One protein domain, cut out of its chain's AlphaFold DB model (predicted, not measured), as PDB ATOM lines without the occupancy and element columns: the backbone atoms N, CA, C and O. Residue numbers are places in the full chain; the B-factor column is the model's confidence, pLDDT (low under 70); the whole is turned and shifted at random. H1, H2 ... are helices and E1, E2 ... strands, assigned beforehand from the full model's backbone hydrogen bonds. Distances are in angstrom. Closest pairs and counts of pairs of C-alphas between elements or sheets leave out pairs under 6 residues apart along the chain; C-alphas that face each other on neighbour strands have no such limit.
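Overview. This is residues 421 to 474 of the 858 residues of an uncharacterized protein of Pseudoalteromonas luteoviolacea S4060-1 (UniProt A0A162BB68). With little regular structure, this is a body of loops with two short strands, E1 and E2, set close together near its middle and one short helix, H1, packed on E1. Residues 452 to 474, with no named element, fold back so that the two ends of the printed part nearly meet. The printed part has 54 residues, with E1, E2 and H1 in that order; the class is mixed, and named elements hold only 12 residues. It is compact, with a radius of gyration of the C-alphas of 9.7 A and spans of 28 by 20 by 14 A.

Along the chain. E1, residues 421 to 423, begins at C-alpha 421 (115.594, 108.212, 117.461). E2 is residues 432 to 434. H1, residues 446 to 451, 9.2 A long, ends at C-alpha 451 (112.926, 117.475, 120.723).

Arrangement. E1 and E2 each pair with no named strand; their closest C-alphas, Val 423 and Ala 434, are 4.4 A apart. The closest C-alphas of E1 and H1, Gly 422 and Phe 450, are 4.5 A apart. In H1, 1 of 2 O i to N i+4 pairs is within hydrogen-bond range.

Size, cuts and confidence. The C-alphas of Thr 444 and Glu 461 are the two farthest apart, 28.6 A. The printed part has no cut; the link E2 to H1 is long, and no printed residue is under 70 in pLDDT.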
ATOM      1  N   ARG A 421     115.378 107.079 118.363       94.94
ATOM      2  CA  ARG A 421     115.594 108.212 117.461       94.94
ATOM      3  C   ARG A 421     116.063 109.482 118.169       94.94
ATOM      4  O   ARG A 421     116.366 110.449 117.487       94.94
ATOM      5  N   GLY A 422     116.084 109.499 119.500       94.44
ATOM      6  CA  GLY A 422     116.538 110.642 120.285       94.44
ATOM      7  C   GLY A 422     118.055 110.808 120.259       94.44
ATOM      8  O   GLY A 422     118.797 109.941 119.792       94.44
ATOM      9  N   VAL A 423     118.517 111.938 120.781       93.38
ATOM     10  CA  VAL A 423     119.933 112.287 120.926       93.38
ATOM     11  C   VAL A 423     120.570 111.454 122.032       93.38
ATOM     12  O   VAL A 423     119.960 111.266 123.087       93.38
ATOM     13  N   PHE A 424     121.803 110.991 121.819       91.62
ATOM     14  CA  PHE A 424     122.604 110.390 122.884       91.62
ATOM     15  C   PHE A 424     122.848 111.388 124.028       91.62
ATOM     16  O   PHE A 424     123.396 112.470 123.820       91.62
ATOM     17  N   HIS A 425     122.505 111.001 125.254       91.56
ATOM     18  CA  HIS A 425     122.888 111.729 126.460       91.56
ATOM     19  C   HIS A 425     123.154 110.743 127.605       91.56
ATOM     20  O   HIS A 425     122.259 109.957 127.925       91.56
ATOM     21  N   PRO A 426     124.310 110.802 128.297       89.62
ATOM     22  CA  PRO A 426     124.714 109.775 129.267       89.62
ATOM     23  C   PRO A 426     123.783 109.671 130.489       89.62
ATOM     24  O   PRO A 426     123.691 108.620 131.111       89.62
ATOM     25  N   VAL A 427     123.056 110.741 130.827       90.38
ATOM     26  CA  VAL A 427     122.032 110.740 131.895       90.38
ATOM     27  C   VAL A 427     120.629 110.398 131.381       90.38
ATOM     28  O   VAL A 427     119.968 109.513 131.920       90.38
ATOM     29  N   HIS A 428     120.146 111.122 130.367       92.00
ATOM     30  CA  HIS A 428     118.730 111.147 130.005       92.00
ATOM     31  C   HIS A 428     118.344 110.178 128.881       92.00
ATOM     32  O   HIS A 428     117.207 109.699 128.861       92.00
ATOM     33  N   ASN A 429     119.270 109.879 127.965       93.44
ATOM     34  CA  ASN A 429     119.031 108.995 126.827       93.44
ATOM     35  C   ASN A 429     120.327 108.315 126.337       93.44
ATOM     36  O   ASN A 429     120.837 108.626 125.257       93.44
ATOM     37  N   PRO A 430     120.888 107.379 127.117       92.44
ATOM     38  CA  PRO A 430     122.177 106.747 126.813       92.44
ATOM     39  C   PRO A 430     122.137 105.817 125.587       92.44
ATOM     40  O   PRO A 430     123.179 105.354 125.138       92.44
ATOM     41  N   PHE A 431     120.950 105.564 125.029       94.38
ATOM     42  CA  PHE A 431     120.731 104.734 123.839       94.38
ATOM     43  C   PHE A 431     120.188 105.533 122.641       94.38
ATOM     44  O   PHE A 431     119.639 104.955 121.700       94.38
ATOM     45  N   GLY A 432     120.305 106.863 122.682       94.44
ATOM     46  CA  GLY A 432     119.968 107.722 121.551       94.44
ATOM     47  C   GLY A 432     120.970 107.587 120.404       94.44
ATOM     48  O   GLY A 432     122.176 107.487 120.630       94.44
ATOM     49  N   CYS A 433     120.475 107.587 119.168       94.75
ATOM     50  CA  CYS A 433     121.301 107.490 117.962       94.75
ATOM     51  C   CYS A 433     121.493 108.834 117.237       94.75
ATOM     52  O   CYS A 433     122.410 108.961 116.424       94.75
ATOM     53  N   ALA A 434     120.642 109.827 117.495       93.50
ATOM     54  CA  ALA A 434     120.645 111.097 116.774       93.50
ATOM     55  C   ALA A 434     121.740 112.069 117.241       93.50
ATOM     56  O   ALA A 434     122.256 111.969 118.357       93.50
ATOM     57  N   THR A 435     122.067 113.032 116.377       89.69
ATOM     58  CA  THR A 435     122.842 114.230 116.728       89.69
ATOM     59  C   THR A 435     121.897 115.345 117.182       89.69
ATOM     60  O   THR A 435     120.689 115.281 116.941       89.69
ATOM     61  N   SER A 436     122.433 116.367 117.857       86.44
ATOM     62  CA  SER A 436     121.643 117.498 118.356       86.44
ATOM     63  C   SER A 436     122.090 118.832 117.785       86.44
ATOM     64  O   SER A 436     123.282 119.060 117.608       86.44
ATOM     65  N   HIS A 437     121.128 119.739 117.598       82.50
ATOM     66  CA  HIS A 437     121.392 121.164 117.379       82.50
ATOM     67  C   HIS A 437     121.765 121.910 118.674       82.50
ATOM     68  O   HIS A 437     122.170 123.071 118.622       82.50
ATOM     69  N   ALA A 438     121.599 121.275 119.838       80.75
ATOM     70  CA  ALA A 438     121.952 121.815 121.143       80.75
ATOM     71  C   ALA A 438     123.225 121.143 121.686       80.75
ATOM     72  O   ALA A 438     123.569 120.022 121.312       80.75
ATOM     73  N   THR A 439     123.928 121.814 122.600       81.19
ATOM     74  CA  THR A 439     125.019 121.176 123.350       81.19
ATOM     75  C   THR A 439     124.452 120.146 124.326       81.19
ATOM     76  O   THR A 439     123.314 120.277 124.777       81.19
ATOM     77  N   LEU A 440     125.235 119.123 124.691       78.06
ATOM     78  CA  LEU A 440     124.774 118.087 125.627       78.06
ATOM     79  C   LEU A 440     124.312 118.688 126.964       78.06
ATOM     80  O   LEU A 440     123.253 118.313 127.450       78.06
ATOM     81  N   ASN A 441     125.028 119.681 127.501       80.38
ATOM     82  CA  ASN A 441     124.635 120.364 128.741       80.38
ATOM     83  C   ASN A 441     123.309 121.138 128.645       80.38
ATOM     84  O   ASN A 441     122.691 121.411 129.672       80.38
ATOM     85  N   ALA A 442     122.862 121.504 127.440       83.00
ATOM     86  CA  ALA A 442     121.559 122.136 127.250       83.00
ATOM     87  C   ALA A 442     120.399 121.120 127.308       83.00
ATOM     88  O   ALA A 442     119.245 121.511 127.487       83.00
ATOM     89  N   LEU A 443     120.686 119.818 127.193       87.19
ATOM     90  CA  LEU A 443     119.699 118.742 127.257       87.19
ATOM     91  C   LEU A 443     119.480 118.305 128.710       87.19
ATOM     92  O   LEU A 443     119.994 117.290 129.160       87.19
ATOM     93  N   THR A 444     118.675 119.062 129.451       88.94
ATOM     94  CA  THR A 444     118.461 118.861 130.899       88.94
ATOM     95  C   THR A 444     117.391 117.822 131.255       88.94
ATOM     96  O   THR A 444     117.044 117.649 132.424       88.94
ATOM     97  N   SER A 445     116.806 117.149 130.261       92.69
ATOM     98  CA  SER A 445     115.738 116.169 130.471       92.69
ATOM     99  C   SER A 445     115.674 115.128 129.357       92.69
ATOM    100  O   SER A 445     116.173 115.344 128.251       92.69
ATOM    101  N   ALA A 446     114.986 114.012 129.625       92.69
ATOM    102  CA  ALA A 446     114.688 113.004 128.607       92.69
ATOM    103  C   ALA A 446     113.889 113.597 127.437       92.69
ATOM    104  O   ALA A 446     114.255 113.355 126.292       92.69
ATOM    105  N   LEU A 447     112.889 114.443 127.703       94.94
ATOM    106  CA  LEU A 447     112.143 115.145 126.655       94.94
ATOM    107  C   LEU A 447     113.072 115.948 125.735       94.94
ATOM    108  O   LEU A 447     112.974 115.822 124.517       94.94
ATOM    109  N   GLY A 448     114.018 116.706 126.300       93.81
ATOM    110  CA  GLY A 448     114.973 117.497 125.514       93.81
ATOM    111  C   GLY A 448     115.725 116.658 124.475       93.81
ATOM    112  O   GLY A 448     115.919 117.102 123.343       93.81
ATOM    113  N   THR A 449     116.058 115.407 124.812       94.12
ATOM    114  CA  THR A 449     116.741 114.484 123.888       94.12
ATOM    115  C   THR A 449     115.876 114.018 122.710       94.12
ATOM    116  O   THR A 449     116.426 113.562 121.713       94.12
ATOM    117  N   PHE A 450     114.547 114.146 122.781       94.75
ATOM    118  CA  PHE A 450     113.625 113.796 121.691       94.75
ATOM    119  C   PHE A 450     113.113 115.006 120.897       94.75
ATOM    120  O   PHE A 450     112.510 114.821 119.844       94.75
ATOM    121  N   VAL A 451     113.366 116.228 121.375       93.25
ATOM    122  CA  VAL A 451     112.926 117.475 120.723       93.25
ATOM    123  C   VAL A 451     114.072 118.154 119.971       93.25
ATOM    124  O   VAL A 451     113.877 118.659 118.869       93.25
ATOM    125  N   HIS A 452     115.293 118.126 120.511       91.06
ATOM    126  CA  HIS A 452     116.458 118.795 119.917       91.06
ATOM    127  C   HIS A 452     117.253 117.895 118.959       91.06
ATOM    128  O   HIS A 452     118.481 117.854 119.022       91.06
ATOM    129  N   ILE A 453     116.563 117.155 118.093       90.81
ATOM    130  CA  ILE A 453     117.171 116.234 117.122       90.81
ATOM    131  C   ILE A 453     117.528 116.989 115.835       90.81
ATOM    132  O   ILE A 453     116.713 117.759 115.332       90.81
ATOM    133  N   GLU A 454     118.714 116.742 115.269       88.56
ATOM    134  CA  GLU A 454     119.015 117.213 113.911       88.56
ATOM    135  C   GLU A 454     118.260 116.409 112.853       88.56
ATOM    136  O   GLU A 454     118.163 115.178 112.941       88.56
ATOM    137  N   GLU A 455     117.769 117.093 111.821       85.94
ATOM    138  CA  GLU A 455     116.995 116.471 110.749       85.94
ATOM    139  C   GLU A 455     117.749 115.289 110.108       85.94
ATOM    140  O   GLU A 455     118.948 115.356 109.831       85.94
ATOM    141  N   HIS A 456     117.029 114.183 109.901       83.06
ATOM    142  CA  HIS A 456     117.528 112.923 109.336       83.06
ATOM    143  C   HIS A 456     118.671 112.223 110.100       83.06
ATOM    144  O   HIS A 456     119.140 111.182 109.643       83.06
ATOM    145  N   SER A 457     119.093 112.713 111.269       91.56
ATOM    146  CA  SER A 457     120.191 112.101 112.026       91.56
ATOM    147  C   SER A 457     119.824 110.756 112.672       91.56
ATOM    148  O   SER A 457     118.659 110.405 112.882       91.56
ATOM    149  N   GLY A 458     120.852 109.959 112.964       91.25
ATOM    150  CA  GLY A 458     120.731 108.639 113.575       91.25
ATOM    151  C   GLY A 458     120.227 107.547 112.630       91.25
ATOM    152  O   GLY A 458     119.984 106.440 113.105       91.25
ATOM    153  N   THR A 459     120.061 107.835 111.336       94.19
ATOM    154  CA  THR A 459     119.674 106.869 110.291       94.19
ATOM    155  C   THR A 459     120.887 106.414 109.487       94.19
ATOM    156  O   THR A 459     121.818 107.203 109.281       94.19
ATOM    157  N   LEU A 460     120.858 105.180 108.979       94.06
ATOM    158  CA  LEU A 460     121.909 104.667 108.093       94.06
ATOM    159  C   LEU A 460     122.085 105.547 106.846       94.06
ATOM    160  O   LEU A 460     123.212 105.805 106.433       94.06
ATOM    161  N   GLU A 461     120.977 106.017 106.268       93.81
ATOM    162  CA  GLU A 461     120.971 106.834 105.049       93.81
ATOM    163  C   GLU A 461     121.725 108.158 105.233       93.81
ATOM    164  O   GLU A 461     122.478 108.572 104.352       93.81
ATOM    165  N   SER A 462     121.578 108.802 106.393       92.50
ATOM    166  CA  SER A 462     122.260 110.070 106.672       92.50
ATOM    167  C   SER A 462     123.767 109.927 106.892       92.50
ATOM    168  O   SER A 462     124.505 110.901 106.732       92.50
ATOM    169  N   GLY A 463     124.222 108.752 107.342       91.19
ATOM    170  CA  GLY A 463     125.587 108.538 107.828       91.19
ATOM    171  C   GLY A 463     125.964 109.373 109.063       91.19
ATOM    172  O   GLY A 463     127.130 109.391 109.454       91.19
ATOM    173  N   ARG A 464     125.011 110.085 109.681       90.94
ATOM    174  CA  ARG A 464     125.230 110.952 110.848       90.94
ATOM    175  C   ARG A 464     124.670 110.285 112.091       90.94
ATOM    176  O   ARG A 464     123.499 109.919 112.122       90.94
ATOM    177  N   SER A 465     125.483 110.156 113.133       91.00
ATOM    178  CA  SER A 465     125.081 109.539 114.397       91.00
ATOM    179  C   SER A 465     125.721 110.259 115.578       91.00
ATOM    180  O   SER A 465     126.902 110.599 115.525       91.00
ATOM    181  N   GLY A 466     124.940 110.470 116.640       87.12
ATOM    182  CA  GLY A 466     125.438 110.951 117.932       87.12
ATOM    183  C   GLY A 466     125.799 109.823 118.899       87.12
ATOM    184  O   GLY A 466     126.366 110.082 119.957       87.12
ATOM    185  N   ALA A 467     125.496 108.569 118.553       88.25
ATOM    186  CA  ALA A 467     125.830 107.426 119.391       88.25
ATOM    187  C   ALA A 467     127.344 107.197 119.440       88.25
ATOM    188  O   ALA A 467     128.041 107.218 118.422       88.25
ATOM    189  N   LEU A 468     127.862 106.893 120.629       86.19
ATOM    190  CA  LEU A 468     129.304 106.726 120.862       86.19
ATOM    191  C   LEU A 468     129.778 105.278 120.735       86.19
ATOM    192  O   LEU A 468     130.943 105.033 120.447       86.19
ATOM    193  N   HIS A 469     128.855 104.331 120.832       84.94
ATOM    194  CA  HIS A 469     129.066 102.895 120.647       84.94
ATOM    195  C   HIS A 469     128.816 102.454 119.191       84.94
ATOM    196  O   HIS A 469     128.301 103.234 118.387       84.94
ATOM    197  N   ARG A 470     129.092 101.189 118.845       87.44
ATOM    198  CA  ARG A 470     128.822 100.591 117.521       87.44
ATOM    199  C   ARG A 470     127.387 100.708 117.025       87.44
ATOM    200  O   ARG A 470     127.186 100.759 115.815       87.44
ATOM    201  N   TYR A 471     126.393 100.785 117.911       92.12
ATOM    202  CA  TYR A 471     124.981 100.930 117.522       92.12
ATOM    203  C   TYR A 471     124.652 102.350 117.029       92.12
ATOM    204  O   TYR A 471     123.902 103.089 117.662       92.12
ATOM    205  N   LYS A 472     125.282 102.762 115.927       92.12
ATOM    206  CA  LYS A 472     125.224 104.125 115.392       92.12
ATOM    207  C   LYS A 472     123.829 104.502 114.905       92.12
ATOM    208  O   LYS A 472     123.425 105.651 115.075       92.12
ATOM    209  N   TYR A 473     123.094 103.557 114.333       95.19
ATOM    210  CA  TYR A 473     121.846 103.862 113.643       95.19
ATOM    211  C   TYR A 473     120.656 103.115 114.247       95.19
ATOM    212  O   TYR A 473     120.729 101.913 114.495       95.19
ATOM    213  N   HIS A 474     119.547 103.822 114.486       94.06
ATOM    214  CA  HIS A 474     118.348 103.252 115.124       94.06
ATOM    215  C   HIS A 474     117.517 102.374 114.176       94.06
ATOM    216  O   HIS A 474     116.680 101.576 114.610       94.06
TER     217      HIS A 474